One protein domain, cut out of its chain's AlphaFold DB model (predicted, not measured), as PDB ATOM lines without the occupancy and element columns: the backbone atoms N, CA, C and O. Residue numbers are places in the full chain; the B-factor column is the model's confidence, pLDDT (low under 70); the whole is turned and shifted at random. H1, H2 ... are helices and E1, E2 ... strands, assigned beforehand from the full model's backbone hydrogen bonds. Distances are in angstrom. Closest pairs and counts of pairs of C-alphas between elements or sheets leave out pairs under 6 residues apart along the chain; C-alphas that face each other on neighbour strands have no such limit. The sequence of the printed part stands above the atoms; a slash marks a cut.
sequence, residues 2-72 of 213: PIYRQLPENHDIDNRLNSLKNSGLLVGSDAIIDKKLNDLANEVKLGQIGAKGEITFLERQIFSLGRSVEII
ATOM      1  N   PRO A   2      35.007  47.594 -42.540       81.38
ATOM      2  CA  PRO A   2      34.371  46.292 -42.336       81.38
ATOM      3  C   PRO A   2      33.960  45.640 -43.666       81.38
ATOM      4  O   PRO A   2      33.513  46.341 -44.572       81.38
ATOM      5  N   ILE A   3      34.096  44.316 -43.777       85.25
ATOM      6  CA  ILE A   3      33.939  43.571 -45.044       85.25
ATOM      7  C   ILE A   3      32.532  43.687 -45.657       85.25
ATOM      8  O   ILE A   3      32.380  43.781 -46.871       85.25
ATOM      9  N   TYR A   4      31.511  43.811 -44.810       86.62
ATOM     10  CA  TYR A   4      30.113  43.976 -45.212       86.62
ATOM     11  C   TYR A   4      29.779  45.379 -45.741       86.62
ATOM     12  O   TYR A   4      28.648  45.615 -46.162       86.62
ATOM     13  N   ARG A   5      30.732  46.324 -45.724       88.88
ATOM     14  CA  ARG A   5      30.536  47.642 -46.350       88.88
ATOM     15  C   ARG A   5      30.769  47.644 -47.854       88.88
ATOM     16  O   ARG A   5      30.473  48.629 -48.520       88.88
ATOM     17  N   GLN A   6      31.297  46.546 -48.387       90.44
ATOM     18  CA  GLN A   6      31.575  46.380 -49.803       90.44
ATOM     19  C   GLN A   6      30.923  45.097 -50.302       90.44
ATOM     20  O   GLN A   6      30.956  44.049 -49.645       90.44
ATOM     21  N   LEU A   7      30.338  45.185 -51.491       91.88
ATOM     22  CA  LEU A   7      29.798  44.018 -52.166       91.88
ATOM     23  C   LEU A   7      30.931  43.041 -52.500       91.88
ATOM     24  O   LEU A   7      32.003  43.488 -52.904       91.88
ATOM     25  N   PRO A   8      30.711  41.723 -52.370       92.00
ATOM     26  CA  PRO A   8      31.699  40.732 -52.770       92.00
ATOM     27  C   PRO A   8      32.038  40.830 -54.253       92.00
ATOM     28  O   PRO A   8      31.177  41.065 -55.117       92.00
ATOM     29  N   GLU A   9      33.313  40.618 -54.538       89.31
ATOM     30  CA  GLU A   9      33.840  40.449 -55.875       89.31
ATOM     31  C   GLU A   9      33.976  38.958 -56.205       89.31
ATOM     32  O   GLU A   9      33.856  38.068 -55.366       89.31
ATOM     33  N   ASN A  10      34.207  38.647 -57.478       89.19
ATOM     34  CA  ASN A  10      34.320  37.248 -57.895       89.19
ATOM     35  C   ASN A  10      35.580  36.570 -57.341       89.19
ATOM     36  O   ASN A  10      35.625  35.346 -57.279       89.19
ATOM     37  N   HIS A  11      36.608  37.344 -56.991       89.50
ATOM     38  CA  HIS A  11      37.902  36.815 -56.576       89.50
ATOM     39  C   HIS A  11      37.972  36.500 -55.069       89.50
ATOM     40  O   HIS A  11      38.817  35.708 -54.661       89.50
ATOM     41  N   ASP A  12      37.098  37.093 -54.247       92.31
ATOM     42  CA  ASP A  12      37.079  36.937 -52.785       92.31
ATOM     43  C   ASP A  12      35.829  36.209 -52.256       92.31
ATOM     44  O   ASP A  12      35.800  35.806 -51.090       92.31
ATOM     45  N   ILE A  13      34.823  35.981 -53.109       94.94
ATOM     46  CA  ILE A  13      33.545  35.347 -52.752       94.94
ATOM     47  C   ILE A  13      33.698  34.022 -51.996       94.94
ATOM     48  O   ILE A  13      33.076  33.837 -50.950       94.94
ATOM     49  N   ASP A  14      34.547  33.116 -52.476       94.44
ATOM     50  CA  ASP A  14      34.681  31.782 -51.882       94.44
ATOM     51  C   ASP A  14      35.259  31.879 -50.450       94.44
ATOM     52  O   ASP A  14      34.816  31.176 -49.541       94.44
ATOM     53  N   ASN A  15      36.171  32.827 -50.198       95.31
ATOM     54  CA  ASN A  15      36.726  33.075 -48.861       95.31
ATOM     55  C   ASN A  15      35.688  33.673 -47.900       95.31
ATOM     56  O   ASN A  15      35.636  33.299 -46.723       95.31
ATOM     57  N   ARG A  16      34.843  34.584 -48.393       95.81
ATOM     58  CA  ARG A  16      33.768  35.211 -47.608       95.81
ATOM     59  C   ARG A  16      32.717  34.190 -47.187       95.81
ATOM     60  O   ARG A  16      32.373  34.107 -46.009       95.81
ATOM     61  N   LEU A  17      32.284  33.342 -48.116       96.75
ATOM     62  CA  LEU A  17      31.321  32.275 -47.838       96.75
ATOM     63  C   LEU A  17      31.893  31.212 -46.891       96.75
ATOM     64  O   LEU A  17      31.198  30.787 -45.970       96.75
ATOM     65  N   ASN A  18      33.169  30.841 -47.044       96.38
ATOM     66  CA  ASN A  18      33.842  29.954 -46.091       96.38
ATOM     67  C   ASN A  18      33.907  30.566 -44.687       96.38
ATOM     68  O   ASN A  18      33.692  29.866 -43.700       96.38
ATOM     69  N   SER A  19      34.152  31.875 -44.581       96.38
ATOM     70  CA  SER A  19      34.138  32.579 -43.293       96.38
ATOM     71  C   SER A  19      32.747  32.550 -42.656       96.38
ATOM     72  O   SER A  19      32.623  32.269 -41.466       96.38
ATOM     73  N   LEU A  20      31.692  32.781 -43.447       96.75
ATOM     74  CA  LEU A  20      30.303  32.675 -42.989       96.75
ATOM     75  C   LEU A  20      29.974  31.262 -42.498       96.75
ATOM     76  O   LEU A  20      29.443  31.114 -41.397       96.75
ATOM     77  N   LYS A  21      30.344  30.229 -43.264       95.94
ATOM     78  CA  LYS A  21      30.162  28.822 -42.877       95.94
ATOM     79  C   LYS A  21      30.873  28.502 -41.561       95.94
ATOM     80  O   LYS A  21      30.277  27.927 -40.656       95.94
ATOM     81  N   ASN A  22      32.123  28.938 -41.426       96.44
ATOM     82  CA  ASN A  22      32.957  28.654 -40.259       96.44
ATOM     83  C   ASN A  22      32.614  29.508 -39.027       96.44
ATOM     84  O   ASN A  22      33.171  29.271 -37.958       96.44
ATOM     85  N   SER A  23      31.708  30.484 -39.146       94.88
ATOM     86  CA  SER A  23      31.290  31.327 -38.019       94.88
ATOM     87  C   SER A  23      30.539  30.558 -36.926       94.88
ATOM     88  O   SER A  23      30.473  31.026 -35.792       94.88
ATOM     89  N   GLY A  24      29.924  29.418 -37.268       93.25
ATOM     90  CA  GLY A  24      29.034  28.674 -36.372       93.25
ATOM     91  C   GLY A  24      27.711  29.386 -36.054       93.25
ATOM     92  O   GLY A  24      26.949  28.902 -35.222       93.25
ATOM     93  N   LEU A  25      27.427  30.527 -36.696       94.44
ATOM     94  CA  LEU A  25      26.226  31.336 -36.462       94.44
ATOM     95  C   LEU A  25      25.174  31.203 -37.575       94.44
ATOM     96  O   LEU A  25      24.078  31.745 -37.442       94.44
ATOM     97  N   LEU A  26      25.464  30.455 -38.643       94.31
ATOM     98  CA  LEU A  26      24.443  30.006 -39.590       94.31
ATOM     99  C   LEU A  26      23.696  28.801 -39.014       94.31
ATOM    100  O   LEU A  26      24.307  27.805 -38.636       94.31
ATOM    101  N   VAL A  27      22.372  28.895 -38.961       92.25
ATOM    102  CA  VAL A  27      21.490  27.868 -38.400       92.25
ATOM    103  C   VAL A  27      20.778  27.133 -39.537       92.25
ATOM    104  O   VAL A  27      20.209  27.743 -40.443       92.25
ATOM    105  N   GLY A  28      20.824  25.804 -39.494       89.00
ATOM    106  CA  GLY A  28      20.284  24.910 -40.515       89.00
ATOM    107  C   GLY A  28      21.065  23.598 -40.545       89.00
ATOM    108  O   GLY A  28      22.064  23.453 -39.843       89.00
ATOM    109  N   SER A  29      20.624  22.626 -41.345       91.44
ATOM    110  CA  SER A  29      21.461  21.451 -41.613       91.44
ATOM    111  C   SER A  29      22.615  21.822 -42.545       91.44
ATOM    112  O   SER A  29      22.451  22.688 -43.408       91.44
ATOM    113  N   ASP A  30      23.744  21.117 -42.438       92.44
ATOM    114  CA  ASP A  30      24.910  21.338 -43.308       92.44
ATOM    115  C   ASP A  30      24.533  21.308 -44.792       92.44
ATOM    116  O   ASP A  30      24.969  22.153 -45.563       92.44
ATOM    117  N   ALA A  31      23.638  20.398 -45.190       93.06
ATOM    118  CA  ALA A  31      23.162  20.305 -46.567       93.06
ATOM    119  C   ALA A  31      22.396  21.560 -47.033       93.06
ATOM    120  O   ALA A  31      22.532  21.968 -48.186       93.06
ATOM    121  N   ILE A  32      21.588  22.174 -46.159       91.44
ATOM    122  CA  ILE A  32      20.841  23.402 -46.477       91.44
ATOM    123  C   ILE A  32      21.795  24.594 -46.548       91.44
ATOM    124  O   ILE A  32      21.707  25.388 -47.486       91.44
ATOM    125  N   ILE A  33      22.718  24.690 -45.587       94.25
ATOM    126  CA  ILE A  33      23.738  25.741 -45.548       94.25
ATOM    127  C   ILE A  33      24.610  25.666 -46.800       94.25
ATOM    128  O   ILE A  33      24.723  26.651 -47.527       94.25
ATOM    129  N   ASP A  34      25.148  24.490 -47.115       95.31
ATOM    130  CA  ASP A  34      26.030  24.298 -48.262       95.31
ATOM    131  C   ASP A  34      25.330  24.579 -49.582       95.31
ATOM    132  O   ASP A  34      25.902  25.246 -50.445       95.31
ATOM    133  N   LYS A  35      24.077  24.139 -49.740       94.56
ATOM    134  CA  LYS A  35      23.285  24.485 -50.922       94.56
ATOM    135  C   LYS A  35      23.166  26.006 -51.065       94.56
ATOM    136  O   LYS A  35      23.532  26.538 -52.108       94.56
ATOM    137  N   LYS A  36      22.720  26.710 -50.019       94.75
ATOM    138  CA  LYS A  36      22.501  28.164 -50.078       94.75
ATOM    139  C   LYS A  36      23.792  28.936 -50.348       94.75
ATOM    140  O   LYS A  36      23.777  29.857 -51.160       94.75
ATOM    141  N   LEU A  37      24.902  28.582 -49.697       96.00
ATOM    142  CA  LEU A  37      26.183  29.259 -49.927       96.00
ATOM    143  C   LEU A  37      26.703  29.005 -51.350       96.00
ATOM    144  O   LEU A  37      27.176  29.941 -51.990       96.00
ATOM    145  N   ASN A  38      26.555  27.788 -51.882       95.88
ATOM    146  CA  ASN A  38      26.909  27.486 -53.272       95.88
ATOM    147  C   ASN A  38      26.034  28.253 -54.274       95.88
ATOM    148  O   ASN A  38      26.553  28.783 -55.259       95.88
ATOM    149  N   ASP A  39      24.727  28.351 -54.019       95.00
ATOM    150  CA  ASP A  39      23.804  29.130 -54.845       95.00
ATOM    151  C   ASP A  39      24.211  30.612 -54.847       95.00
ATOM    152  O   ASP A  39      24.393  31.194 -55.916       95.00
ATOM    153  N   LEU A  40      24.495  31.194 -53.674       95.44
ATOM    154  CA  LEU A  40      25.011  32.562 -53.565       95.44
ATOM    155  C   LEU A  40      26.333  32.739 -54.329       95.44
ATOM    156  O   LEU A  40      26.477  33.713 -55.067       95.44
ATOM    157  N   ALA A  41      27.281  31.803 -54.213       96.31
ATOM    158  CA  ALA A  41      28.549  31.861 -54.946       96.31
ATOM    159  C   ALA A  41      28.323  31.914 -56.464       96.31
ATOM    160  O   ALA A  41      28.919  32.736 -57.166       96.31
ATOM    161  N   ASN A  42      27.444  31.047 -56.970       95.94
ATOM    162  CA  ASN A  42      27.110  30.967 -58.387       95.94
ATOM    163  C   ASN A  42      26.409  32.240 -58.870       95.94
ATOM    164  O   ASN A  42      26.771  32.795 -59.907       95.94
ATOM    165  N   GLU A  43      25.438  32.744 -58.111       95.00
ATOM    166  CA  GLU A  43      24.712  33.967 -58.443       95.00
ATOM    167  C   GLU A  43      25.626  35.200 -58.450       95.00
ATOM    168  O   GLU A  43      25.529  36.030 -59.358       95.00
ATOM    169  N   VAL A  44      26.572  35.295 -57.509       93.62
ATOM    170  CA  VAL A  44      27.604  36.344 -57.503       93.62
ATOM    171  C   VAL A  44      28.489  36.251 -58.742       93.62
ATOM    172  O   VAL A  44      28.681  37.265 -59.416       93.62
ATOM    173  N   LYS A  45      28.967  35.048 -59.088       92.94
ATOM    174  CA  LYS A  45      29.793  34.807 -60.286       92.94
ATOM    175  C   LYS A  45      29.050  35.174 -61.580       92.94
ATOM    176  O   LYS A  45      29.677  35.642 -62.528       92.94
ATOM    177  N   LEU A  46      27.719  35.050 -61.595       93.50
ATOM    178  CA  LEU A  46      26.830  35.499 -62.677       93.50
ATOM    179  C   LEU A  46      26.500  37.007 -62.641       93.50
ATOM    180  O   LEU A  46      25.756  37.494 -63.491       93.50
ATOM    181  N   GLY A  47      27.026  37.756 -61.671       89.31
ATOM    182  CA  GLY A  47      26.819  39.199 -61.542       89.31
ATOM    183  C   GLY A  47      25.481  39.598 -60.910       89.31
ATOM    184  O   GLY A  47      25.056  40.747 -61.055       89.31
ATOM    185  N   GLN A  48      24.795  38.688 -60.212       91.56
ATOM    186  CA  GLN A  48      23.520  39.000 -59.571       91.56
ATOM    187  C   GLN A  48      23.722  39.841 -58.309       91.56
ATOM    188  O   GLN A  48      24.256  39.390 -57.297       91.56
ATOM    189  N   ILE A  49      23.226  41.078 -58.348       91.00
ATOM    190  CA  ILE A  49      23.383  42.012 -57.231       91.00
ATOM    191  C   ILE A  49      22.635  41.584 -55.958       91.00
ATOM    192  O   ILE A  49      23.063  41.910 -54.853       91.00
ATOM    193  N   GLY A  50      21.529  40.846 -56.108       91.00
ATOM    194  CA  GLY A  50      20.760  40.309 -54.983       91.00
ATOM    195  C   GLY A  50      21.636  39.454 -54.071       91.00
ATOM    196  O   GLY A  50      21.804  39.808 -52.906       91.00
ATOM    197  N   ALA A  51      22.292  38.442 -54.645       93.50
ATOM    198  CA  ALA A  51      23.195  37.537 -53.941       93.50
ATOM    199  C   ALA A  51      24.348  38.266 -53.241       93.50
ATOM    200  O   ALA A  51      24.639  38.001 -52.077       93.50
ATOM    201  N   LYS A  52      24.961  39.248 -53.919       94.38
ATOM    202  CA  LYS A  52      26.023  40.067 -53.320       94.38
ATOM    203  C   LYS A  52      25.548  40.784 -52.050       94.38
ATOM    204  O   LYS A  52      26.274  40.807 -51.062       94.38
ATOM    205  N   GLY A  53      24.336  41.340 -52.062       93.69
ATOM    206  CA  GLY A  53      23.772  41.993 -50.879       93.69
ATOM    207  C   GLY A  53      23.273  41.025 -49.801       93.69
ATOM    208  O   GLY A  53      23.293  41.355 -48.620       93.69
ATOM    209  N   GLU A  54      22.850  39.813 -50.157       95.50
ATOM    210  CA  GLU A  54      22.556  38.786 -49.149       95.50
ATOM    211  C   GLU A  54      23.810  38.392 -48.360       95.50
ATOM    212  O   GLU A  54      23.754  38.240 -47.144       95.50
ATOM    213  N   ILE A  55      24.965  38.305 -49.020       96.19
ATOM    214  CA  ILE A  55      26.233  37.992 -48.346       96.19
ATOM    215  C   ILE A  55      26.622  39.098 -47.370       96.19
ATOM    216  O   ILE A  55      26.926  38.815 -46.214       96.19
ATOM    217  N   THR A  56      26.565  40.359 -47.794       95.81
ATOM    218  CA  THR A  56      26.886  41.485 -46.906       95.81
ATOM    219  C   THR A  56      25.892  41.610 -45.750       95.81
ATOM    220  O   THR A  56      26.282  41.979 -44.643       95.81
ATOM    221  N   PHE A  57      24.619  41.253 -45.961       96.44
ATOM    222  CA  PHE A  57      23.658  41.096 -44.869       96.44
ATOM    223  C   PHE A  57      24.123  40.055 -43.858       96.44
ATOM    224  O   PHE A  57      24.204  40.370 -42.671       96.44
ATOM    225  N   LEU A  58      24.434  38.838 -44.317       96.75
ATOM    226  CA  LEU A  58      24.847  37.742 -43.442       96.75
ATOM    227  C   LEU A  58      26.082  38.132 -42.635       96.75
ATOM    228  O   LEU A  58      26.099  37.984 -41.418       96.75
ATOM    229  N   GLU A  59      27.079  38.715 -43.291       96.31
ATOM    230  CA  GLU A  59      28.296  39.187 -42.638       96.31
ATOM    231  C   GLU A  59      28.031  40.284 -41.611       96.31
ATOM    232  O   GLU A  59      28.634  40.269 -40.539       96.31
ATOM    233  N   ARG A  60      27.119  41.225 -41.892       95.69
ATOM    234  CA  ARG A  60      26.723  42.232 -40.903       95.69
ATOM    235  C   ARG A  60      26.061  41.566 -39.698       95.69
ATOM    236  O   ARG A  60      26.464  41.841 -38.570       95.69
ATOM    237  N   GLN A  61      25.067  40.702 -39.907       95.12
ATOM    238  CA  GLN A  61      24.362  40.053 -38.795       95.12
ATOM    239  C   GLN A  61      25.327  39.207 -37.948       95.12
ATOM    240  O   GLN A  61      25.325  39.322 -36.727       95.12
ATOM    241  N   ILE A  62      26.195  38.425 -38.587       94.75
ATOM    242  CA  ILE A  62      27.088  37.472 -37.919       94.75
ATOM    243  C   ILE A  62      28.311  38.167 -37.317       94.75
ATOM    244  O   ILE A  62      28.542  38.068 -36.115       94.75
ATOM    245  N   PHE A  63      29.094  38.892 -38.117       93.75
ATOM    246  CA  PHE A  63      30.392  39.412 -37.676       93.75
ATOM    247  C   PHE A  63      30.302  40.769 -36.983       93.75
ATOM    248  O   PHE A  63      31.123  41.053 -36.116       93.75
ATOM    249  N   SER A  64      29.329  41.613 -37.345       92.69
ATOM    250  CA  SER A  64      29.158  42.912 -36.680       92.69
ATOM    251  C   SER A  64      28.217  42.844 -35.488       92.69
ATOM    252  O   SER A  64      28.442  43.555 -34.514       92.69
ATOM    253  N   LEU A  65      27.138  42.064 -35.586       91.25
ATOM    254  CA  LEU A  65      26.076  42.045 -34.576       91.25
ATOM    255  C   LEU A  65      26.081  40.772 -33.720       91.25
ATOM    256  O   LEU A  65      25.324  40.705 -32.755       91.25
ATOM    257  N   GLY A  66      26.908  39.771 -34.047       92.00
ATOM    258  CA  GLY A  66      26.998  38.518 -33.290       92.00
ATOM    259  C   GLY A  66      25.712  37.687 -33.318       92.00
ATOM    260  O   GLY A  66      25.454  36.912 -32.399       92.00
ATOM    261  N   ARG A  67      24.860  37.875 -34.328       92.12
ATOM    262  CA  ARG A  67      23.542  37.241 -34.415       92.12
ATOM    263  C   ARG A  67      23.610  35.928 -35.171       92.12
ATOM    264  O   ARG A  67      24.282  35.819 -36.194       92.12
ATOM    265  N   SER A  68      22.836  34.962 -34.692       93.38
ATOM    266  CA  SER A  68      22.563  33.744 -35.443       93.38
ATOM    267  C   SER A  68      21.544  34.017 -36.546       93.38
ATOM    268  O   SER A  68      20.571  34.749 -36.340       93.38
ATOM    269  N   VAL A  69      21.754  33.410 -37.711       94.19
ATOM    270  CA  VAL A  69      20.881  33.555 -38.878       94.19
ATOM    271  C   VAL A  69      20.496  32.178 -39.396       94.19
ATOM    272  O   VAL A  69      21.353  31.401 -39.804       94.19
ATOM    273  N   GLU A  70      19.204  31.875 -39.392       93.31
ATOM    274  CA  GLU A  70      18.663  30.647 -39.962       93.31
ATOM    275  C   GLU A  70      18.303  30.823 -41.429       93.31
ATOM    276  O   GLU A  70      17.643  31.788 -41.825       93.31
ATOM    277  N   ILE A  71      18.732  29.847 -42.225       90.62
ATOM    278  CA  ILE A  71      18.393  29.750 -43.639       90.62
ATOM    279  C   ILE A  71      17.032  29.078 -43.741       90.62
ATOM    280  O   ILE A  71      16.876  27.908 -43.388       90.62
ATOM    281  N   ILE A  72      16.048  29.816 -44.249       86.19
ATOM    282  CA  ILE A  72      14.698  29.288 -44.411       86.19
ATOM    283  C   ILE A  72      14.701  28.337 -45.621       86.19
ATOM    284  O   ILE A  72      15.045  28.760 -46.728       86.19
TER     285      ILE A  72
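Overview. This is residues 2 to 72 of the 213 residues of an uncharacterized protein of Oscillatoria acuminata PCC 6304 (UniProt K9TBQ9). Three helices pack together in a triangle: H2 and H3 make a V, meeting where residues 40 to 44 of H2 touch residues 51 to 55 of H3, and H1 covers one side of this V, side by side with H2 as a helical hairpin. At the wide end of the V, on the side away from H1, the short strand E1 lies between the two arms, with a short pairing to residues 26 to 27. The printed part has 71 residues with three named helices and one named strand, in the order H1, H2, H3, E1, and its class is mostly helix. It is compact, with a radius of gyration of the C-alphas of 11.0 A and spans of 27 by 26 by 18 A.

Arrangement. Begin with H2, residues 30 to 45, and look at Leu 40: its C-alpha is 5.3 A from that of Ala 51, the closest C-alphas of H2 and H3, residues 49 to 64. These two helices touch and run opposite ways at a steep tilt of 52 degrees. Look next at H1, residues 13 to 22, which touches H2; their closest C-alphas, those of Leu 17 and Leu 37, are 6.3 A apart. H1 and H2 form a helical hairpin, opposite ways at a shallow tilt of 19 degrees. H1 also touches residues 55 to 62 of H3, the same way at a steep tilt of 39 degrees, with the C-alphas of Leu 20 and Glu 59 closest at 6.8 A. Now find E1, residues 69 to 71, which pairs with no named strand; residues 69 to 70 pair in parallel with residues 26 to 27. The closest C-alphas of H2 and E1, those of Ile 33 and Ile 71, are 6.9 A apart, while H1 and E1 are apart. In H1, H2 and H3 every O i to N i+4 pair is within hydrogen-bond range.

Along the chain. Find C-alpha 30 at (24.910, 21.338, -43.308); from there H2 runs 22.2 A to C-alpha 45 at (29.793, 34.807, -60.286). H3 runs 21.4 A from C-alpha 49 to C-alpha 64. Go back to C-alpha 13 at (33.545, 35.347, -52.752), where H1 begins, and follow it 14.2 A to C-alpha 22. E1 is 6.6 A long and ends with C-alpha 71 at (18.393, 29.750, -43.639).

Size, cuts and confidence. Read from residue 2 to residue 72 and you meet no cut. The two C-alphas farthest apart, those of Leu 46 and Gly 66, are 29.5 A apart. The links from H2 to H3 and from H3 to E1 are tight, the link from H1 to H2 is short with 7 residues, and no link is long. The B-factor column holds the pLDDT, with a mean of 93.2 over the printed part, and no printed residue is under 70.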